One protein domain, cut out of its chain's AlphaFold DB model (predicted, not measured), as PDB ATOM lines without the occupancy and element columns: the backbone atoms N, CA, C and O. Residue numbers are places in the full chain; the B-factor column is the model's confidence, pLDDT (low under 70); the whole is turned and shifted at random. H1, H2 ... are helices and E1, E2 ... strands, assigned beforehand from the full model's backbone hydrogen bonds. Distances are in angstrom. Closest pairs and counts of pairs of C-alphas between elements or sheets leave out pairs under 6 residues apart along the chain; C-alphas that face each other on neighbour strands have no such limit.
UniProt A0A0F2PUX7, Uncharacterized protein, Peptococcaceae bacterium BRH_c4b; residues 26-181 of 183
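What this domain is: This is residues 26 to 181 of the 183 residues of an uncharacterized protein of Peptococcaceae bacterium BRH_c4b (UniProt A0A0F2PUX7). A twisted wall of six antiparallel strands, E1 to E6, has no helix on either face; beyond its E1 edge, across a gap, runs a separate narrow ribbon made of two small sheets, E7 with E10 and E8 with E9. The first residues of H1, 26 to 30, pack on E7 and E10, H2 sits at the end of the wall where E2 begins, and residues 131 to 149, with most of H3, stand free. The printed part has 156 residues, in the order H1 E1 H2 E2 E3 E4 E5 E6 H3 E7 E8 E9 E10, a mixed class of helices and strands. It is loose, with a radius of gyration of the C-alphas of 19.0 A and spans of 44 by 41 by 36 A.

Where its parts are: The large sheet holds E1, residues 42 to 52, 31.3 A long from C-alpha 42 at (-16.059, -25.267, 25.007); E2, 73 to 83, 31.6 A; E3, 88 to 97, 27.9 A; E4, 100 to 109, 29.3 A; E5, 112 to 116; and E6, 124 to 127. H1 is residues 26 to 38, 18.5 A, beginning at C-alpha 26 (-19.525, 0.273, 20.789); H2 is 62 to 71, 15.2 A; H3 is 139 to 152, 20.2 A. The short strands are E7, 158 to 161; E8, 165 to 168; E9, 171 to 174; and E10, 177 to 180, ending at (-14.607, -0.264, 29.806).

How they stand to each other: The sheet's order is E1 E2 E3 E4 E5 E6, with E1 and E6 as edge strands. E2 to E6 form a meander, each strand the antiparallel neighbour of the one before. N 45 and O 80 of E1 and E2 are 2.8 A apart, N 79 and O 92 of E2 and E3 2.8 A, N 91 and O 106 of E3 and E4 2.8 A, N 107 and O 114 of E4 and E5 2.9 A, and N 113 and O 126 of E5 and E6 2.8 A, within hydrogen-bond range. H2 is only just not on this sheet, with 4 pairs of C-alphas within 10 A; its closest C-alphas to E3 are Phe 71 and Met 97, 7.0 A. E1 is apart from E7, E8, E9 and E10. E7 and E10 are antiparallel, N 159 to O 179 2.9 A; the hairpin E8 and E9 has N 166 to O 173 at 2.9 A. E9 runs on into E10 at 47 degrees. The closest C-alphas of H1 and E7 are Leu 27 and Val 158, 5.6 A. H1 and H3 are only just apart, at 8.4 A. In H1 and H3 every O i to N i+4 pair is within hydrogen-bond range; in H2, 4 of 6.

The domain as a whole: The C-alphas farthest apart, Val 62 and Gly 171, are 53.0 A apart. The printed part has no cut, and its one long link is E6 to H3, 11 residues. Mean pLDDT of the printed part is 85.0; residues 129 to 138 and 169 to 170 are under 70.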
ATOM      1  N   SER A  26     -20.540   1.127  20.173       87.50
ATOM      2  CA  SER A  26     -19.525   0.273  20.789       87.50
ATOM      3  C   SER A  26     -20.105  -0.492  21.970       87.50
ATOM      4  O   SER A  26     -19.685  -1.621  22.214       87.50
ATOM      5  N   LEU A  27     -21.108   0.082  22.641       88.69
ATOM      6  CA  LEU A  27     -21.843  -0.569  23.713       88.69
ATOM      7  C   LEU A  27     -22.711  -1.699  23.159       88.69
ATOM      8  O   LEU A  27     -22.613  -2.823  23.639       88.69
ATOM      9  N   GLN A  28     -23.513  -1.442  22.122       88.62
ATOM     10  CA  GLN A  28     -24.346  -2.490  21.516       88.62
ATOM     11  C   GLN A  28     -23.496  -3.629  20.950       88.62
ATOM     12  O   GLN A  28     -23.800  -4.805  21.148       88.62
ATOM     13  N   SER A  29     -22.383  -3.290  20.297       88.94
ATOM     14  CA  SER A  29     -21.427  -4.277  19.804       88.94
ATOM     15  C   SER A  29     -20.823  -5.107  20.944       88.94
ATOM     16  O   SER A  29     -20.749  -6.329  20.825       88.94
ATOM     17  N   TYR A  30     -20.440  -4.469  22.051       88.38
ATOM     18  CA  TYR A  30     -19.921  -5.141  23.240       88.38
ATOM     19  C   TYR A  30     -20.951  -6.097  23.862       88.38
ATOM     20  O   TYR A  30     -20.661  -7.281  24.034       88.38
ATOM     21  N   LEU A  31     -22.174  -5.621  24.121       88.56
ATOM     22  CA  LEU A  31     -23.261  -6.425  24.696       88.56
ATOM     23  C   LEU A  31     -23.621  -7.622  23.805       88.56
ATOM     24  O   LEU A  31     -23.859  -8.727  24.294       88.56
ATOM     25  N   HIS A  32     -23.613  -7.433  22.484       88.56
ATOM     26  CA  HIS A  32     -23.839  -8.519  21.536       88.56
ATOM     27  C   HIS A  32     -22.751  -9.602  21.622       88.56
ATOM     28  O   HIS A  32     -23.061 -10.795  21.595       88.56
ATOM     29  N   VAL A  33     -21.479  -9.203  21.741       87.00
ATOM     30  CA  VAL A  33     -20.361 -10.146  21.881       87.00
ATOM     31  C   VAL A  33     -20.452 -10.912  23.199       87.00
ATOM     32  O   VAL A  33     -20.288 -12.130  23.163       87.00
ATOM     33  N   LEU A  34     -20.791 -10.253  24.317       85.25
ATOM     34  CA  LEU A  34     -21.009 -10.925  25.606       85.25
ATOM     35  C   LEU A  34     -22.034 -12.057  25.474       85.25
ATOM     36  O   LEU A  34     -21.708 -13.221  25.723       85.25
ATOM     37  N   LYS A  35     -23.224 -11.744  24.950       86.00
ATOM     38  CA  LYS A  35     -24.301 -12.722  24.744       86.00
ATOM     39  C   LYS A  35     -23.886 -13.883  23.837       86.00
ATOM     40  O   LYS A  35     -24.262 -15.028  24.071       86.00
ATOM     41  N   LYS A  36     -23.104 -13.611  22.789       86.44
ATOM     42  CA  LYS A  36     -22.587 -14.661  21.901       86.44
ATOM     43  C   LYS A  36     -21.592 -15.571  22.626       86.44
ATOM     44  O   LYS A  36     -21.634 -16.783  22.441       86.44
ATOM     45  N   THR A  37     -20.705 -15.008  23.447       82.81
ATOM     46  CA  THR A  37     -19.708 -15.790  24.197       82.81
ATOM     47  C   THR A  37     -20.314 -16.624  25.321       82.81
ATOM     48  O   THR A  37     -19.798 -17.699  25.619       82.81
ATOM     49  N   GLU A  38     -21.445 -16.205  25.893       79.19
ATOM     50  CA  GLU A  38     -22.184 -17.009  26.873       79.19
ATOM     51  C   GLU A  38     -22.693 -18.331  26.306       79.19
ATOM     52  O   GLU A  38     -22.810 -19.300  27.049       79.19
ATOM     53  N   GLN A  39     -22.964 -18.395  25.003       81.19
ATOM     54  CA  GLN A  39     -23.479 -19.590  24.330       81.19
ATOM     55  C   GLN A  39     -22.376 -20.597  23.961       81.19
ATOM     56  O   GLN A  39     -22.662 -21.652  23.401       81.19
ATOM     57  N   VAL A  40     -21.109 -20.292  24.254       85.81
ATOM     58  CA  VAL A  40     -19.977 -21.169  23.938       85.81
ATOM     59  C   VAL A  40     -19.904 -22.325  24.941       85.81
ATOM     60  O   VAL A  40     -19.755 -22.112  26.144       85.81
ATOM     61  N   ASN A  41     -19.947 -23.563  24.436       87.31
ATOM     62  CA  ASN A  41     -19.884 -24.771  25.269       87.31
ATOM     63  C   ASN A  41     -18.459 -25.212  25.614       87.31
ATOM     64  O   ASN A  41     -18.258 -25.824  26.659       87.31
ATOM     65  N   LYS A  42     -17.464 -24.895  24.780       90.69
ATOM     66  CA  LYS A  42     -16.059 -25.267  25.007       90.69
ATOM     67  C   LYS A  42     -15.153 -24.090  24.729       90.69
ATOM     68  O   LYS A  42     -15.335 -23.399  23.731       90.69
ATOM     69  N   GLY A  43     -14.168 -23.868  25.584       86.88
ATOM     70  CA  GLY A  43     -13.270 -22.746  25.381       86.88
ATOM     71  C   GLY A  43     -12.122 -22.679  26.365       86.88
ATOM     72  O   GLY A  43     -12.050 -23.415  27.354       86.88
ATOM     73  N   GLN A  44     -11.227 -21.746  26.067       86.50
ATOM     74  CA  GLN A  44     -10.133 -21.344  26.929       86.50
ATOM     75  C   GLN A  44     -10.229 -19.839  27.176       86.50
ATOM     76  O   GLN A  44     -10.503 -19.064  26.265       86.50
ATOM     77  N   MET A  45      -9.987 -19.435  28.414       87.44
ATOM     78  CA  MET A  45      -9.943 -18.049  28.847       87.44
ATOM     79  C   MET A  45      -8.618 -17.815  29.558       87.44
ATOM     80  O   MET A  45      -8.231 -18.616  30.403       87.44
ATOM     81  N   LEU A  46      -7.938 -16.724  29.222       88.19
ATOM     82  CA  LEU A  46      -6.820 -16.198  29.995       88.19
ATOM     83  C   LEU A  46      -7.319 -14.962  30.734       88.19
ATOM     84  O   LEU A  46      -7.853 -14.046  30.110       88.19
ATOM     85  N   VAL A  47      -7.145 -14.942  32.047       90.75
ATOM     86  CA  VAL A  47      -7.490 -13.808  32.896       90.75
ATOM     87  C   VAL A  47      -6.213 -13.301  33.526       90.75
ATOM     88  O   VAL A  47      -5.531 -14.044  34.221       90.75
ATOM     89  N   GLN A  48      -5.914 -12.029  33.294       92.81
ATOM     90  CA  GLN A  48      -4.920 -11.279  34.046       92.81
ATOM     91  C   GLN A  48      -5.677 -10.256  34.877       92.81
ATOM     92  O   GLN A  48      -6.513  -9.528  34.343       92.81
ATOM     93  N   PHE A  49      -5.418 -10.224  36.175       91.25
ATOM     94  CA  PHE A  49      -6.118  -9.336  37.087       91.25
ATOM     95  C   PHE A  49      -5.130  -8.624  38.005       91.25
ATOM     96  O   PHE A  49      -4.093  -9.170  38.376       91.25
ATOM     97  N   SER A  50      -5.465  -7.390  38.368       92.75
ATOM     98  CA  SER A  50      -4.798  -6.605  39.405       92.75
ATOM     99  C   SER A  50      -5.867  -5.779  40.103       92.75
ATOM    100  O   SER A  50      -6.532  -4.969  39.465       92.75
ATOM    101  N   HIS A  51      -6.105  -6.065  41.374       87.62
ATOM    102  CA  HIS A  51      -7.196  -5.519  42.165       87.62
ATOM    103  C   HIS A  51      -6.612  -4.852  43.407       87.62
ATOM    104  O   HIS A  51      -5.826  -5.469  44.132       87.62
ATOM    105  N   THR A  52      -7.056  -3.624  43.661       89.00
ATOM    106  CA  THR A  52      -6.809  -2.904  44.909       89.00
ATOM    107  C   THR A  52      -8.153  -2.617  45.568       89.00
ATOM    108  O   THR A  52      -9.041  -2.058  44.927       89.00
ATOM    109  N   MET A  53      -8.324  -3.035  46.818       87.12
ATOM    110  CA  MET A  53      -9.557  -2.871  47.588       87.12
ATOM    111  C   MET A  53      -9.323  -1.939  48.775       87.12
ATOM    112  O   MET A  53      -8.315  -2.058  49.468       87.12
ATOM    113  N   ASP A  54     -10.271  -1.033  49.016       85.44
ATOM    114  CA  ASP A  54     -10.299  -0.178  50.202       85.44
ATOM    115  C   ASP A  54     -11.354  -0.698  51.196       85.44
ATOM    116  O   ASP A  54     -12.514  -0.910  50.839       85.44
ATOM    117  N   PHE A  55     -10.945  -0.901  52.450       85.75
ATOM    118  CA  PHE A  55     -11.779  -1.400  53.547       85.75
ATOM    119  C   PHE A  55     -12.131  -0.318  54.584       85.75
ATOM    120  O   PHE A  55     -12.469  -0.623  55.728       85.75
ATOM    121  N   ASN A  56     -12.094   0.957  54.196       82.12
ATOM    122  CA  ASN A  56     -12.472   2.094  55.043       82.12
ATOM    123  C   ASN A  56     -13.996   2.303  55.185       82.12
ATOM    124  O   ASN A  56     -14.438   3.326  55.707       82.12
ATOM    125  N   GLY A  57     -14.814   1.350  54.733       77.44
ATOM    126  CA  GLY A  57     -16.271   1.428  54.820       77.44
ATOM    127  C   GLY A  57     -16.806   1.420  56.264       77.44
ATOM    128  O   GLY A  57     -16.176   0.858  57.170       77.44
ATOM    129  N   PRO A  58     -17.987   2.021  56.503       82.50
ATOM    130  CA  PRO A  58     -18.653   1.951  57.799       82.50
ATOM    131  C   PRO A  58     -19.047   0.503  58.135       82.50
ATOM    132  O   PRO A  58     -19.317  -0.301  57.248       82.50
ATOM    133  N   GLY A  59     -19.096   0.170  59.426       85.50
ATOM    134  CA  GLY A  59     -19.547  -1.145  59.906       85.50
ATOM    135  C   GLY A  59     -18.453  -2.203  60.083       85.50
ATOM    136  O   GLY A  59     -18.734  -3.249  60.658       85.50
ATOM    137  N   LEU A  60     -17.210  -1.933  59.670       88.19
ATOM    138  CA  LEU A  60     -16.067  -2.806  59.960       88.19
ATOM    139  C   LEU A  60     -15.402  -2.420  61.286       88.19
ATOM    140  O   LEU A  60     -15.141  -1.234  61.542       88.19
ATOM    141  N   THR A  61     -15.086  -3.413  62.120       91.12
ATOM    142  CA  THR A  61     -14.266  -3.202  63.318       91.12
ATOM    143  C   THR A  61     -12.793  -2.995  62.944       91.12
ATOM    144  O   THR A  61     -12.373  -3.178  61.799       91.12
ATOM    145  N   VAL A  62     -11.973  -2.574  63.914       87.94
ATOM    146  CA  VAL A  62     -10.515  -2.457  63.718       87.94
ATOM    147  C   VAL A  62      -9.887  -3.822  63.416       87.94
ATOM    148  O   VAL A  62      -8.983  -3.913  62.588       87.94
ATOM    149  N   GLU A  63     -10.385  -4.880  64.054       88.62
ATOM    150  CA  GLU A  63      -9.912  -6.244  63.838       88.62
ATOM    151  C   GLU A  63     -10.297  -6.762  62.446       88.62
ATOM    152  O   GLU A  63      -9.440  -7.295  61.741       88.62
ATOM    153  N   ASP A  64     -11.528  -6.498  61.993       87.94
ATOM    154  CA  ASP A  64     -11.961  -6.852  60.635       87.94
ATOM    155  C   ASP A  64     -11.077  -6.188  59.581       87.94
ATOM    156  O   ASP A  64     -10.593  -6.851  58.667       87.94
ATOM    157  N   ARG A  65     -10.797  -4.885  59.734       88.19
ATOM    158  CA  ARG A  65      -9.899  -4.159  58.824       88.19
ATOM    159  C   ARG A  65      -8.506  -4.781  58.782       88.19
ATOM    160  O   ARG A  65      -7.970  -4.991  57.698       88.19
ATOM    161  N   LYS A  66      -7.940  -5.130  59.940       86.50
ATOM    162  CA  LYS A  66      -6.626  -5.783  60.021       86.50
ATOM    163  C   LYS A  66      -6.612  -7.139  59.310       86.50
ATOM    164  O   LYS A  66      -5.636  -7.460  58.640       86.50
ATOM    165  N   ASN A  67      -7.685  -7.915  59.429       84.38
ATOM    166  CA  ASN A  67      -7.806  -9.204  58.751       84.38
ATOM    167  C   ASN A  67      -8.012  -9.037  57.238       84.38
ATOM    168  O   ASN A  67      -7.490  -9.828  56.457       84.38
ATOM    169  N   LEU A  68      -8.728  -7.999  56.806       87.25
ATOM    170  CA  LEU A  68      -8.996  -7.724  55.394       87.25
ATOM    171  C   LEU A  68      -7.812  -7.094  54.653       87.25
ATOM    172  O   LEU A  68      -7.733  -7.239  53.434       87.25
ATOM    173  N   GLU A  69      -6.858  -6.475  55.356       84.44
ATOM    174  CA  GLU A  69      -5.628  -5.932  54.752       84.44
ATOM    175  C   GLU A  69      -4.885  -6.975  53.898       84.44
ATOM    176  O   GLU A  69      -4.303  -6.620  52.875       84.44
ATOM    177  N   MET A  70      -4.989  -8.277  54.212       79.81
ATOM    178  CA  MET A  70      -4.412  -9.341  53.370       79.81
ATOM    179  C   MET A  70      -4.979  -9.420  51.959       79.81
ATOM    180  O   MET A  70      -4.343  -9.964  51.061       79.81
ATOM    181  N   PHE A  71      -6.163  -8.865  51.744       84.19
ATOM    182  CA  PHE A  71      -6.827  -8.857  50.456       84.19
ATOM    183  C   PHE A  71      -6.719  -7.518  49.732       84.19
ATOM    184  O   PHE A  71      -7.179  -7.433  48.597       84.19
ATOM    185  N   LYS A  72      -6.107  -6.507  50.358       87.94
ATOM    186  CA  LYS A  72      -6.021  -5.138  49.843       87.94
ATOM    187  C   LYS A  72      -5.433  -5.068  48.450       87.94
ATOM    188  O   LYS A  72      -5.984  -4.372  47.612       87.94
ATOM    189  N   GLU A  73      -4.356  -5.796  48.197       89.94
ATOM    190  CA  GLU A  73      -3.714  -5.852  46.889       89.94
ATOM    191  C   GLU A  73      -3.572  -7.303  46.453       89.94
ATOM    192  O   GLU A  73      -2.970  -8.129  47.146       89.94
ATOM    193  N   LYS A  74      -4.132  -7.609  45.285       91.38
ATOM    194  CA  LYS A  74      -3.988  -8.909  44.638       91.38
ATOM    195  C   LYS A  74      -3.739  -8.707  43.166       91.38
ATOM    196  O   LYS A  74      -4.468  -7.973  42.507       91.38
ATOM    197  N   LYS A  75      -2.778  -9.430  42.626       94.38
ATOM    198  CA  LYS A  75      -2.603  -9.537  41.182       94.38
ATOM    199  C   LYS A  75      -2.378 -10.986  40.823       94.38
ATOM    200  O   LYS A  75      -1.991 -11.788  41.665       94.38
ATOM    201  N   GLY A  76      -2.641 -11.341  39.586       94.50
ATOM    202  CA  GLY A  76      -2.451 -12.711  39.175       94.50
ATOM    203  C   GLY A  76      -2.838 -12.949  37.741       94.50
ATOM    204  O   GLY A  76      -3.334 -12.075  37.025       94.50
ATOM    205  N   THR A  77      -2.598 -14.181  37.339       95.56
ATOM    206  CA  THR A  77      -2.965 -14.690  36.034       95.56
ATOM    207  C   THR A  77      -3.524 -16.086  36.205       95.56
ATOM    208  O   THR A  77      -2.963 -16.889  36.943       95.56
ATOM    209  N   PHE A  78      -4.611 -16.411  35.524       94.31
ATOM    210  CA  PHE A  78      -5.055 -17.792  35.424       94.31
ATOM    211  C   PHE A  78      -5.606 -18.086  34.041       94.31
ATOM    212  O   PHE A  78      -6.231 -17.251  33.389       94.31
ATOM    213  N   THR A  79      -5.382 -19.313  33.600       93.81
ATOM    214  CA  THR A  79      -6.031 -19.888  32.434       93.81
ATOM    215  C   THR A  79      -7.157 -20.794  32.903       93.81
ATOM    216  O   THR A  79      -6.943 -21.697  33.709       93.81
ATOM    217  N   LYS A  80      -8.357 -20.585  32.367       93.19
ATOM    218  CA  LYS A  80      -9.496 -21.489  32.509       93.19
ATOM    219  C   LYS A  80      -9.714 -22.239  31.205       93.19
ATOM    220  O   LYS A  80      -9.840 -21.610  30.161       93.19
ATOM    221  N   LYS A  81      -9.819 -23.562  31.258       92.81
ATOM    222  CA  LYS A  81     -10.332 -24.398  30.161       92.81
ATOM    223  C   LYS A  81     -11.646 -25.022  30.604       92.81
ATOM    224  O   LYS A  81     -11.763 -25.405  31.765       92.81
ATOM    225  N   PHE A  82     -12.632 -25.112  29.721       92.19
ATOM    226  CA  PHE A  82     -13.933 -25.686  30.067       92.19
ATOM    227  C   PHE A  82     -14.565 -26.458  28.906       92.19
ATOM    228  O   PHE A  82     -14.377 -26.106  27.742       92.19
ATOM    229  N   ASP A  83     -15.340 -27.485  29.255       92.88
ATOM    230  CA  ASP A  83     -16.242 -28.245  28.387       92.88
ATOM    231  C   ASP A  83     -17.573 -28.420  29.138       92.88
ATOM    232  O   ASP A  83     -17.686 -29.239  30.055       92.88
ATOM    233  N   ARG A  84     -18.571 -27.598  28.792       88.38
ATOM    234  CA  ARG A  84     -19.890 -27.585  29.441       88.38
ATOM    235  C   ARG A  84     -20.682 -28.852  29.150       88.38
ATOM    236  O   ARG A  84     -21.381 -29.317  30.045       88.38
ATOM    237  N   ASP A  85     -20.522 -29.432  27.960       91.06
ATOM    238  CA  ASP A  85     -21.212 -30.670  27.574       91.06
ATOM    239  C   ASP A  85     -20.787 -31.824  28.492       91.06
ATOM    240  O   ASP A  85     -21.597 -32.671  28.861       91.06
ATOM    241  N   LYS A  86     -19.512 -31.827  28.901       92.12
ATOM    242  CA  LYS A  86     -18.948 -32.819  29.826       92.12
ATOM    243  C   LYS A  86     -18.953 -32.384  31.294       92.12
ATOM    244  O   LYS A  86     -18.507 -33.155  32.132       92.12
ATOM    245  N   ARG A  87     -19.413 -31.168  31.617       90.94
ATOM    246  CA  ARG A  87     -19.291 -30.550  32.956       90.94
ATOM    247  C   ARG A  87     -17.851 -30.552  33.504       90.94
ATOM    248  O   ARG A  87     -17.644 -30.673  34.709       90.94
ATOM    249  N   LEU A  88     -16.864 -30.382  32.622       92.69
ATOM    250  CA  LEU A  88     -15.443 -30.361  32.976       92.69
ATOM    251  C   LEU A  88     -14.892 -28.938  32.944       92.69
ATOM    252  O   LEU A  88     -15.168 -28.165  32.022       92.69
ATOM    253  N   SER A  89     -14.038 -28.600  33.905       93.75
ATOM    254  CA  SER A  89     -13.190 -27.415  33.790       93.75
ATOM    255  C   SER A  89     -11.858 -27.566  34.514       93.75
ATOM    256  O   SER A  89     -11.706 -28.382  35.417       93.75
ATOM    257  N   MET A  90     -10.881 -26.776  34.086       95.12
ATOM    258  CA  MET A  90      -9.558 -26.684  34.689       95.12
ATOM    259  C   MET A  90      -9.205 -25.211  34.873       95.12
ATOM    260  O   MET A  90      -9.380 -24.420  33.946       95.12
ATOM    261  N   LEU A  91      -8.678 -24.867  36.041       94.88
ATOM    262  CA  LEU A  91      -8.042 -23.594  36.352       94.88
ATOM    263  C   LEU A  91      -6.554 -23.851  36.598       94.88
ATOM    264  O   LEU A  91      -6.210 -24.750  37.354       94.88
ATOM    265  N   ASP A  92      -5.681 -23.076  35.971       95.44
ATOM    266  CA  ASP A  92      -4.233 -23.110  36.202       95.44
ATOM    267  C   ASP A  92      -3.756 -21.668  36.312       95.44
ATOM    268  O   ASP A  92      -3.988 -20.881  35.390       95.44
ATOM    269  N   GLY A  93      -3.183 -21.285  37.446       95.50
ATOM    270  CA  GLY A  93      -2.889 -19.887  37.692       95.50
ATOM    271  C   GLY A  93      -1.878 -19.621  38.785       95.50
ATOM    272  O   GLY A  93      -1.458 -20.503  39.525       95.50
ATOM    273  N   HIS A  94      -1.534 -18.345  38.855       94.56
ATOM    274  CA  HIS A  94      -0.627 -17.741  39.801       94.56
ATOM    275  C   HIS A  94      -1.309 -16.520  40.414       94.56
ATOM    276  O   HIS A  94      -1.901 -15.709  39.691       94.56
ATOM    277  N   VAL A  95      -1.228 -16.374  41.731       92.81
ATOM    278  CA  VAL A  95      -1.721 -15.198  42.450       92.81
ATOM    279  C   VAL A  95      -0.647 -14.663  43.381       92.81
ATOM    280  O   VAL A  95      -0.116 -15.392  44.210       92.81
ATOM    281  N   ASP A  96      -0.376 -13.371  43.269       91.25
ATOM    282  CA  ASP A  96       0.419 -12.612  44.217       91.25
ATOM    283  C   ASP A  96      -0.510 -11.931  45.221       91.25
ATOM    284  O   ASP A  96      -1.406 -11.162  44.853       91.25
ATOM    285  N   MET A  97      -0.266 -12.186  46.502       86.19
ATOM    286  CA  MET A  97      -0.980 -11.579  47.620       86.19
ATOM    287  C   MET A  97       0.022 -11.237  48.725       86.19
ATOM    288  O   MET A  97       0.797 -12.094  49.144       86.19
ATOM    289  N   MET A  98       0.035  -9.982  49.187       78.38
ATOM    290  CA  MET A  98       0.997  -9.483  50.194       78.38
ATOM    291  C   MET A  98       2.479  -9.751  49.848       78.38
ATOM    292  O   MET A  98       3.294 -10.027  50.723       78.38
ATOM    293  N   GLY A  99       2.837  -9.704  48.561       79.31
ATOM    294  CA  GLY A  99       4.204  -9.985  48.106       79.31
ATOM    295  C   GLY A  99       4.594 -11.469  48.115       79.31
ATOM    296  O   GLY A  99       5.745 -11.784  47.826       79.31
ATOM    297  N   MET A 100       3.658 -12.376  48.413       86.19
ATOM    298  CA  MET A 100       3.834 -13.819  48.264       86.19
ATOM    299  C   MET A 100       3.073 -14.312  47.033       86.19
ATOM    300  O   MET A 100       1.867 -14.087  46.921       86.19
ATOM    301  N   GLY A 101       3.786 -14.989  46.136       89.69
ATOM    302  CA  GLY A 101       3.221 -15.627  44.949       89.69
ATOM    303  C   GLY A 101       2.838 -17.078  45.224       89.69
ATOM    304  O   GLY A 101       3.604 -17.828  45.831       89.69
ATOM    305  N   PHE A 102       1.659 -17.483  44.761       90.19
ATOM    306  CA  PHE A 102       1.133 -18.836  44.908       90.19
ATOM    307  C   PHE A 102       0.655 -19.362  43.564       90.19
ATOM    308  O   PHE A 102      -0.259 -18.803  42.954       90.19
ATOM    309  N   ASP A 103       1.230 -20.482  43.142       94.12
ATOM    310  CA  ASP A 103       0.705 -21.259  42.027       94.12
ATOM    311  C   ASP A 103      -0.418 -22.182  42.506       94.12
ATOM    312  O   ASP A 103      -0.384 -22.726  43.614       94.12
ATOM    313  N   PHE A 104      -1.412 -22.400  41.656       93.62
ATOM    314  CA  PHE A 104      -2.497 -23.328  41.931       93.62
ATOM    315  C   PHE A 104      -3.010 -23.974  40.647       93.62
ATOM    316  O   PHE A 104      -3.033 -23.364  39.578       93.62
ATOM    317  N   LYS A 105      -3.494 -25.212  40.772       95.94
ATOM    318  CA  LYS A 105      -4.292 -25.873  39.735       95.94
ATOM    319  C   LYS A 105      -5.562 -26.433  40.337       95.94
ATOM    320  O   LYS A 105      -5.514 -27.078  41.376       95.94
ATOM    321  N   ALA A 106      -6.688 -26.213  39.682       95.00
ATOM    322  CA  ALA A 106      -7.970 -26.771  40.070       95.00
ATOM    323  C   ALA A 106      -8.575 -27.545  38.898       95.00
ATOM    324  O   ALA A 106      -8.560 -27.065  37.768       95.00
ATOM    325  N   TYR A 107      -9.134 -28.719  39.170       95.31
ATOM    326  CA  TYR A 107      -9.897 -29.512  38.211       95.31
ATOM    327  C   TYR A 107     -11.301 -29.706  38.763       95.31
ATOM    328  O   TYR A 107     -11.450 -30.186  39.884       95.31
ATOM    329  N   CYS A 108     -12.318 -29.349  37.990       92.62
ATOM    330  CA  CYS A 108     -13.712 -29.585  38.334       92.62
ATOM    331  C   CYS A 108     -14.299 -30.615  37.369       92.62
ATOM    332  O   CYS A 108     -14.208 -30.442  36.152       92.62
ATOM    333  N   ASP A 109     -14.922 -31.642  37.932       92.12
ATOM    334  CA  ASP A 109     -15.692 -32.665  37.237       92.12
ATOM    335  C   ASP A 109     -17.059 -32.784  37.915       92.12
ATOM    336  O   ASP A 109     -17.191 -33.372  38.993       92.12
ATOM    337  N   GLY A 110     -18.058 -32.123  37.328       86.06
ATOM    338  CA  GLY A 110     -19.392 -32.016  37.910       86.06
ATOM    339  C   GLY A 110     -19.358 -31.411  39.314       86.06
ATOM    340  O   GLY A 110     -19.129 -30.214  39.472       86.06
ATOM    341  N   ASP A 111     -19.601 -32.250  40.318       86.06
ATOM    342  CA  ASP A 111     -19.723 -31.858  41.727       86.06
ATOM    343  C   ASP A 111     -18.422 -32.086  42.518       86.06
ATOM    344  O   ASP A 111     -18.351 -31.816  43.719       86.06
ATOM    345  N   ARG A 112     -17.368 -32.576  41.854       90.50
ATOM    346  CA  ARG A 112     -16.052 -32.805  42.446       90.50
ATOM    347  C   ARG A 112     -15.066 -31.751  41.966       90.50
ATOM    348  O   ARG A 112     -14.879 -31.557  40.771       90.50
ATOM    349  N   THR A 113     -14.379 -31.114  42.906       92.38
ATOM    350  CA  THR A 113     -13.263 -30.202  42.645       92.38
ATOM    351  C   THR A 113     -11.995 -30.733  43.302       92.38
ATOM    352  O   THR A 113     -11.985 -31.036  44.491       92.38
ATOM    353  N   VAL A 114     -10.910 -30.833  42.539       94.19
ATOM    354  CA  VAL A 114      -9.575 -31.186  43.029       94.19
ATOM    355  C   VAL A 114      -8.691 -29.952  42.940       94.19
ATOM    356  O   VAL A 114      -8.446 -29.460  41.842       94.19
ATOM    357  N   LEU A 115      -8.206 -29.463  44.079       93.75
ATOM    358  CA  LEU A 115      -7.283 -28.336  44.176       93.75
ATOM    359  C   LEU A 115      -5.870 -28.836  44.498       93.75
ATOM    360  O   LEU A 115      -5.651 -29.594  45.444       93.75
ATOM    361  N   MET A 116      -4.907 -28.369  43.716       93.06
ATOM    362  CA  MET A 116      -3.485 -28.638  43.848       93.06
ATOM    363  C   MET A 116      -2.756 -27.330  44.129       93.06
ATOM    364  O   MET A 116      -2.869 -26.371  43.365       93.06
ATOM    365  N   LEU A 117      -1.977 -27.316  45.205       90.50
ATOM    366  CA  LEU A 117      -1.111 -26.207  45.586       90.50
ATOM    367  C   LEU A 117       0.312 -26.770  45.696       90.50
ATOM    368  O   LEU A 117       0.512 -27.662  46.519       90.50
ATOM    369  N   PRO A 118       1.302 -26.301  44.912       83.00
ATOM    370  CA  PRO A 118       2.649 -26.886  44.894       83.00
ATOM    371  C   PRO A 118       3.373 -26.881  46.247       83.00
ATOM    372  O   PRO A 118       4.276 -27.681  46.467       83.00
ATOM    373  N   MET A 119       2.954 -26.012  47.170       81.44
ATOM    374  CA  MET A 119       3.457 -25.954  48.547       81.44
ATOM    375  C   MET A 119       3.026 -27.142  49.425       81.44
ATOM    376  O   MET A 119       3.604 -27.353  50.489       81.44
ATOM    377  N   PHE A 120       2.028 -27.925  49.002       82.56
ATOM    378  CA  PHE A 120       1.559 -29.109  49.716       82.56
ATOM    379  C   PHE A 120       1.779 -30.367  48.873       82.56
ATOM    380  O   PHE A 120       1.473 -30.416  47.687       82.56
ATOM    381  N   THR A 121       2.252 -31.438  49.509       79.62
ATOM    382  CA  THR A 121       2.417 -32.753  48.859       79.62
ATOM    383  C   THR A 121       1.091 -33.471  48.607       79.62
ATOM    384  O   THR A 121       1.056 -34.489  47.918       79.62
ATOM    385  N   LYS A 122      -0.008 -32.960  49.173       87.69
ATOM    386  CA  LYS A 122      -1.355 -33.518  49.062       87.69
ATOM    387  C   LYS A 122      -2.243 -32.580  48.254       87.69
ATOM    388  O   LYS A 122      -2.133 -31.363  48.364       87.69
ATOM    389  N   TYR A 123      -3.161 -33.162  47.495       89.81
ATOM    390  CA  TYR A 123      -4.248 -32.438  46.848       89.81
ATOM    391  C   TYR A 123      -5.480 -32.411  47.759       89.81
ATOM    392  O   TYR A 123      -5.728 -33.339  48.532       89.81
ATOM    393  N   LEU A 124      -6.252 -31.335  47.660       89.69
ATOM    394  CA  LEU A 124      -7.516 -31.169  48.362       89.69
ATOM    395  C   LEU A 124      -8.649 -31.607  47.429       89.69
ATOM    396  O   LEU A 124      -8.782 -31.075  46.329       89.69
ATOM    397  N   VAL A 125      -9.461 -32.573  47.857       90.38
ATOM    398  CA  VAL A 125     -10.674 -32.988  47.136       90.38
ATOM    399  C   VAL A 125     -11.880 -32.408  47.857       90.38
ATOM    400  O   VAL A 125     -12.105 -32.701  49.028       90.38
ATOM    401  N   VAL A 126     -12.648 -31.589  47.148       87.12
ATOM    402  CA  VAL A 126     -13.921 -31.035  47.605       87.12
ATOM    403  C   VAL A 126     -15.024 -31.696  46.798       87.12
ATOM    404  O   VAL A 126     -15.056 -31.587  45.576       87.12
ATOM    405  N   GLU A 127     -15.927 -32.381  47.481       86.56
ATOM    406  CA  GLU A 127     -17.147 -32.915  46.885       86.56
ATOM    407  C   GLU A 127     -18.308 -32.065  47.383       86.56
ATOM    408  O   GLU A 127     -18.520 -31.940  48.594       86.56
ATOM    409  N   ALA A 128     -19.041 -31.446  46.460       72.00
ATOM    410  CA  ALA A 128     -20.246 -30.718  46.801       72.00
ATOM    411  C   ALA A 128     -21.295 -31.730  47.277       72.00
ATOM    412  O   ALA A 128     -21.900 -32.452  46.489       72.00
ATOM    413  N   LYS A 129     -21.500 -31.803  48.592       65.69
ATOM    414  CA  LYS A 129     -22.685 -32.451  49.152       65.69
ATOM    415  C   LYS A 129     -23.830 -31.441  49.096       65.69
ATOM    416  O   LYS A 129     -23.600 -30.287  49.460       65.69
ATOM    417  N   PRO A 130     -25.050 -31.833  48.696       51.69
ATOM    418  CA  PRO A 130     -26.220 -31.000  48.931       51.69
ATOM    419  C   PRO A 130     -26.379 -30.840  50.450       51.69
ATOM    420  O   PRO A 130     -26.793 -31.764  51.146       51.69
ATOM    421  N   GLY A 131     -25.934 -29.696  50.968       52.34
ATOM    422  CA  GLY A 131     -25.940 -29.344  52.381       52.34
ATOM    423  C   GLY A 131     -26.847 -28.143  52.616       52.34
ATOM    424  O   GLY A 131     -26.750 -27.133  51.924       52.34
ATOM    425  N   THR A 132     -27.748 -28.295  53.578       53.12
ATOM    426  CA  THR A 132     -28.617 -27.269  54.161       53.12
ATOM    427  C   THR A 132     -27.776 -26.159  54.812       53.12
ATOM    428  O   THR A 132     -26.969 -26.475  55.678       53.12
ATOM    429  N   GLU A 133     -28.006 -24.894  54.432       50.03
ATOM    430  CA  GLU A 133     -27.296 -23.657  54.855       50.03
ATOM    431  C   GLU A 133     -25.884 -23.485  54.258       50.03
ATOM    432  O   GLU A 133     -25.019 -24.339  54.396       50.03
ATOM    433  N   LYS A 134     -25.506 -22.395  53.583       50.22
ATOM    434  CA  LYS A 134     -26.042 -21.033  53.416       50.22
ATOM    435  C   LYS A 134     -26.495 -20.828  51.968       50.22
ATOM    436  O   LYS A 134     -26.038 -21.565  51.098       50.22
ATOM    437  N   GLU A 135     -27.359 -19.838  51.725       50.16
ATOM    438  CA  GLU A 135     -27.775 -19.435  50.374       50.16
ATOM    439  C   GLU A 135     -26.561 -19.432  49.432       50.16
ATOM    440  O   GLU A 135     -25.643 -18.626  49.621       50.16
ATOM    441  N   PRO A 136     -26.507 -20.348  48.448       55.38
ATOM    442  CA  PRO A 136     -25.511 -20.254  47.398       55.38
ATOM    443  C   PRO A 136     -25.633 -18.870  46.766       55.38
ATOM    444  O   PRO A 136     -26.711 -18.270  46.794       55.38
ATOM    445  N   VAL A 137     -24.575 -18.375  46.127       58.28
ATOM    446  CA  VAL A 137     -24.776 -17.382  45.068       58.28
ATOM    447  C   VAL A 137     -25.767 -18.024  44.098       58.28
ATOM    448  O   VAL A 137     -25.447 -18.989  43.407       58.28
ATOM    449  N   THR A 138     -27.027 -17.611  44.198       67.19
ATOM    450  CA  THR A 138     -28.104 -18.212  43.426       67.19
ATOM    451  C   THR A 138     -27.975 -17.719  41.994       67.19
ATOM    452  O   THR A 138     -27.394 -16.660  41.740       67.19
ATOM    453  N   ALA A 139     -28.589 -18.433  41.053       72.31
ATOM    454  CA  ALA A 139     -28.734 -17.923  39.692       72.31
ATOM    455  C   ALA A 139     -29.385 -16.520  39.666       72.31
ATOM    456  O   ALA A 139     -29.133 -15.735  38.754       72.31
ATOM    457  N   ASP A 140     -30.189 -16.182  40.681       76.81
ATOM    458  CA  ASP A 140     -30.775 -14.852  40.840       76.81
ATOM    459  C   ASP A 140     -29.751 -13.807  41.291       76.81
ATOM    460  O   ASP A 140     -29.803 -12.667  40.829       76.81
ATOM    461  N   THR A 141     -28.805 -14.167  42.162       77.62
ATOM    462  CA  THR A 141     -27.696 -13.284  42.554       77.62
ATOM    463  C   THR A 141     -26.802 -12.972  41.357       77.62
ATOM    464  O   THR A 141     -26.494 -11.801  41.130       77.62
ATOM    465  N   ASP A 142     -26.461 -13.978  40.546       74.12
ATOM    466  CA  ASP A 142     -25.666 -13.788  39.325       74.12
ATOM    467  C   ASP A 142     -26.371 -12.853  38.336       74.12
ATOM    468  O   ASP A 142     -25.788 -11.867  37.885       74.12
ATOM    469  N   LYS A 143     -27.663 -13.082  38.072       81.12
ATOM    470  CA  LYS A 143     -28.465 -12.206  37.201       81.12
ATOM    471  C   LYS A 143     -28.572 -10.780  37.728       81.12
ATOM    472  O   LYS A 143     -28.560  -9.829  36.945       81.12
ATOM    473  N   LYS A 144     -28.702 -10.601  39.047       85.31
ATOM    474  CA  LYS A 144     -28.726  -9.267  39.667       85.31
ATOM    475  C   LYS A 144     -27.394  -8.553  39.475       85.31
ATOM    476  O   LYS A 144     -27.404  -7.386  39.091       85.31
ATOM    477  N   LEU A 145     -26.272  -9.236  39.699       84.25
ATOM    478  CA  LEU A 145     -24.941  -8.674  39.469       84.25
ATOM    479  C   LEU A 145     -24.730  -8.314  37.999       84.25
ATOM    480  O   LEU A 145     -24.251  -7.221  37.713       84.25
ATOM    481  N   GLU A 146     -25.150  -9.179  37.076       83.75
ATOM    482  CA  GLU A 146     -25.089  -8.915  35.638       83.75
ATOM    483  C   GLU A 146     -25.926  -7.686  35.255       83.75
ATOM    484  O   GLU A 146     -25.462  -6.805  34.535       83.75
ATOM    485  N   THR A 147     -27.144  -7.581  35.791       87.81
ATOM    486  CA  THR A 147     -28.038  -6.439  35.554       87.81
ATOM    487  C   THR A 147     -27.436  -5.142  36.086       87.81
ATOM    488  O   THR A 147     -27.436  -4.132  35.384       87.81
ATOM    489  N   LEU A 148     -26.902  -5.164  37.312       88.19
ATOM    490  CA  LEU A 148     -26.232  -4.012  37.914       88.19
ATOM    491  C   LEU A 148     -25.016  -3.604  37.087       88.19
ATOM    492  O   LEU A 148     -24.889  -2.437  36.737       88.19
ATOM    493  N   TRP A 149     -24.168  -4.565  36.719       88.25
ATOM    494  CA  TRP A 149     -22.990  -4.329  35.894       88.25
ATOM    495  C   TRP A 149     -23.354  -3.707  34.545       88.25
ATOM    496  O   TRP A 149     -22.840  -2.647  34.196       88.25
ATOM    497  N   ASN A 150     -24.286  -4.321  33.812       86.06
ATOM    498  CA  ASN A 150     -24.733  -3.830  32.511       86.06
ATOM    499  C   ASN A 150     -25.393  -2.448  32.620       86.06
ATOM    500  O   ASN A 150     -25.224  -1.626  31.722       86.06
ATOM    501  N   GLY A 151     -26.087  -2.161  33.726       86.38
ATOM    502  CA  GLY A 151     -26.677  -0.851  34.008       86.38
ATOM    503  C   GLY A 151     -25.654   0.269  34.236       86.38
ATOM    504  O   GLY A 151     -25.980   1.436  34.030       86.38
ATOM    505  N   LEU A 152     -24.413  -0.062  34.612       89.12
ATOM    506  CA  LEU A 152     -23.319   0.911  34.726       89.12
ATOM    507  C   LEU A 152     -22.714   1.273  33.359       89.12
ATOM    508  O   LEU A 152     -22.013   2.281  33.237       89.12
ATOM    509  N   LEU A 153     -22.962   0.468  32.322       90.38
ATOM    510  CA  LEU A 153     -22.390   0.666  30.994       90.38
ATOM    511  C   LEU A 153     -23.199   1.684  30.185       90.38
ATOM    512  O   LEU A 153     -24.425   1.664  30.138       90.38
ATOM    513  N   ASN A 154     -22.496   2.568  29.488       87.88
ATOM    514  CA  ASN A 154     -23.070   3.532  28.562       87.88
ATOM    515  C   ASN A 154     -22.118   3.762  27.374       87.88
ATOM    516  O   ASN A 154     -20.963   3.342  27.368       87.88
ATOM    517  N   SER A 155     -22.596   4.448  26.337       85.69
ATOM    518  CA  SER A 155     -21.807   4.675  25.119       85.69
ATOM    519  C   SER A 155     -20.540   5.513  25.334       85.69
ATOM    520  O   SER A 155     -19.660   5.498  24.479       85.69
ATOM    521  N   LYS A 156     -20.420   6.235  26.460       86.62
ATOM    522  CA  LYS A 156     -19.236   7.042  26.786       86.62
ATOM    523  C   LYS A 156     -18.145   6.228  27.482       86.62
ATOM    524  O   LYS A 156     -16.973   6.543  27.305       86.62
ATOM    525  N   ASN A 157     -18.510   5.207  28.263       90.44
ATOM    526  CA  ASN A 157     -17.548   4.405  29.023       90.44
ATOM    527  C   ASN A 157     -17.119   3.103  28.332       90.44
ATOM    528  O   ASN A 157     -16.134   2.504  28.763       90.44
ATOM    529  N   VAL A 158     -17.782   2.698  27.243       89.56
ATOM    530  CA  VAL A 158     -17.380   1.550  26.416       89.56
ATOM    531  C   VAL A 158     -16.774   2.023  25.099       89.56
ATOM    532  O   VAL A 158     -17.447   2.615  24.259       89.56
ATOM    533  N   THR A 159     -15.500   1.704  24.879       89.88
ATOM    534  CA  THR A 159     -14.783   2.038  23.640       89.88
ATOM    535  C   THR A 159     -14.205   0.795  22.984       89.88
ATOM    536  O   THR A 159     -13.494   0.010  23.614       89.88
ATOM    537  N   ARG A 160     -14.478   0.614  21.688       88.19
ATOM    538  CA  ARG A 160     -13.816  -0.419  20.887       88.19
ATOM    539  C   ARG A 160     -12.353  -0.032  20.653       88.19
ATOM    540  O   ARG A 160     -12.049   1.110  20.317       88.19
ATOM    541  N   LYS A 161     -11.448  -0.988  20.828       86.75
ATOM    542  CA  LYS A 161     -10.014  -0.871  20.540       86.75
ATOM    543  C   LYS A 161      -9.661  -1.691  19.301       86.75
ATOM    544  O   LYS A 161     -10.449  -2.522  18.843       86.75
ATOM    545  N   GLU A 162      -8.467  -1.455  18.766       82.94
ATOM    546  CA  GLU A 162      -7.935  -2.275  17.682       82.94
ATOM    547  C   GLU A 162      -7.858  -3.744  18.105       82.94
ATOM    548  O   GLU A 162      -7.464  -4.085  19.223       82.94
ATOM    549  N   GLY A 163      -8.293  -4.612  17.196       80.75
ATOM    550  CA  GLY A 163      -8.217  -6.049  17.386       80.75
ATOM    551  C   GLY A 163      -6.777  -6.545  17.403       80.75
ATOM    552  O   GLY A 163      -5.898  -5.949  16.785       80.75
ATOM    553  N   LYS A 164      -6.540  -7.669  18.077       82.81
ATOM    554  CA  LYS A 164      -5.252  -8.374  18.036       82.81
ATOM    555  C   LYS A 164      -5.442  -9.773  17.466       82.81
ATOM    556  O   LYS A 164      -6.524 -10.355  17.584       82.81
ATOM    557  N   LEU A 165      -4.400 -10.319  16.854       82.50
ATOM    558  CA  LEU A 165      -4.343 -11.747  16.566       82.50
ATOM    559  C   LEU A 165      -3.953 -12.467  17.852       82.50
ATOM    560  O   LEU A 165      -2.972 -12.099  18.497       82.50
ATOM    561  N   ILE A 166      -4.753 -13.452  18.242       76.62
ATOM    562  CA  ILE A 166      -4.420 -14.359  19.337       76.62
ATOM    563  C   ILE A 166      -4.152 -15.729  18.731       76.62
ATOM    564  O   ILE A 166      -4.997 -16.277  18.025       76.62
ATOM    565  N   SER A 167      -2.973 -16.278  19.012       70.94
ATOM    566  CA  SER A 167      -2.633 -17.649  18.646       70.94
ATOM    567  C   SER A 167      -3.389 -18.625  19.545       70.94
ATOM    568  O   SER A 167      -3.327 -18.545  20.772       70.94
ATOM    569  N   THR A 168      -4.094 -19.563  18.925       70.81
ATOM    570  CA  THR A 168      -4.773 -20.681  19.583       70.81
ATOM    571  C   THR A 168      -4.218 -22.000  19.031       70.81
ATOM    572  O   THR A 168      -3.573 -21.984  17.980       70.81
ATOM    573  N   PRO A 169      -4.462 -23.155  19.680       57.41
ATOM    574  CA  PRO A 169      -4.070 -24.457  19.129       57.41
ATOM    575  C   PRO A 169      -4.642 -24.748  17.729       57.41
ATOM    576  O   PRO A 169      -4.084 -25.560  17.001       57.41
ATOM    577  N   GLU A 170      -5.736 -24.080  17.356       69.62
ATOM    578  CA  GLU A 170      -6.437 -24.235  16.075       69.62
ATOM    579  C   GLU A 170      -5.997 -23.197  15.024       69.62
ATOM    580  O   GLU A 170      -6.494 -23.198  13.900       69.62
ATOM    581  N   GLY A 171      -5.052 -22.315  15.374       78.31
ATOM    582  CA  GLY A 171      -4.530 -21.259  14.507       78.31
ATOM    583  C   GLY A 171      -4.710 -19.855  15.079       78.31
ATOM    584  O   GLY A 171      -5.043 -19.660  16.252       78.31
ATOM    585  N   GLU A 172      -4.453 -18.848  14.250       83.69
ATOM    586  CA  GLU A 172      -4.598 -17.445  14.634       83.69
ATOM    587  C   GLU A 172      -6.051 -16.981  14.535       83.69
ATOM    588  O   GLU A 172      -6.701 -17.103  13.495       83.69
ATOM    589  N   VAL A 173      -6.554 -16.387  15.614       80.06
ATOM    590  CA  VAL A 173      -7.916 -15.862  15.686       80.06
ATOM    591  C   VAL A 173      -7.867 -14.341  15.782       80.06
ATOM    592  O   VAL A 173      -7.219 -13.773  16.664       80.06
ATOM    593  N   LYS A 174      -8.584 -13.658  14.880       83.12
ATOM    594  CA  LYS A 174      -8.807 -12.209  14.974       83.12
ATOM    595  C   LYS A 174      -9.736 -11.915  16.143       83.12
ATOM    596  O   LYS A 174     -10.874 -12.380  16.170       83.12
ATOM    597  N   THR A 175      -9.275 -11.092  17.071       83.12
ATOM    598  CA  THR A 175     -10.063 -10.673  18.233       83.12
ATOM    599  C   THR A 175     -10.527  -9.234  18.098       83.12
ATOM    600  O   THR A 175      -9.944  -8.445  17.360       83.12
ATOM    601  N   THR A 176     -11.598  -8.882  18.807       86.38
ATOM    602  CA  THR A 176     -11.988  -7.486  19.018       86.38
ATOM    603  C   THR A 176     -11.729  -7.144  20.477       86.38
ATOM    604  O   THR A 176     -12.170  -7.875  21.359       86.38
ATOM    605  N   ALA A 177     -11.021  -6.043  20.721       86.75
ATOM    606  CA  ALA A 177     -10.760  -5.551  22.063       86.75
ATOM    607  C   ALA A 177     -11.758  -4.445  22.430       86.75
ATOM    608  O   ALA A 177     -12.107  -3.603  21.598       86.75
ATOM    609  N   TYR A 178     -12.187  -4.433  23.686       89.50
ATOM    610  CA  TYR A 178     -13.028  -3.387  24.259       89.50
ATOM    611  C   TYR A 178     -12.357  -2.852  25.519       89.50
ATOM    612  O   TYR A 178     -11.722  -3.603  26.257       89.50
ATOM    613  N   ASN A 179     -12.496  -1.553  25.751       90.12
ATOM    614  CA  ASN A 179     -12.096  -0.890  26.980       90.12
ATOM    615  C   ASN A 179     -13.349  -0.361  27.678       90.12
ATOM    616  O   ASN A 179     -14.123   0.375  27.061       90.12
ATOM    617  N   VAL A 180     -13.520  -0.732  28.946       89.88
ATOM    618  CA  VAL A 180     -14.607  -0.264  29.806       89.88
ATOM    619  C   VAL A 180     -13.992   0.569  30.922       89.88
ATOM    620  O   VAL A 180     -13.187   0.057  31.695       89.88
ATOM    621  N   ALA A 181     -14.344   1.851  30.990       89.75
ATOM    622  CA  ALA A 181     -13.820   2.787  31.981       89.75
ATOM    623  C   ALA A 181     -14.971   3.420  32.769       89.75
ATOM    624  O   ALA A 181     -15.514   4.449  32.371       89.75
TER     625      ALA A 181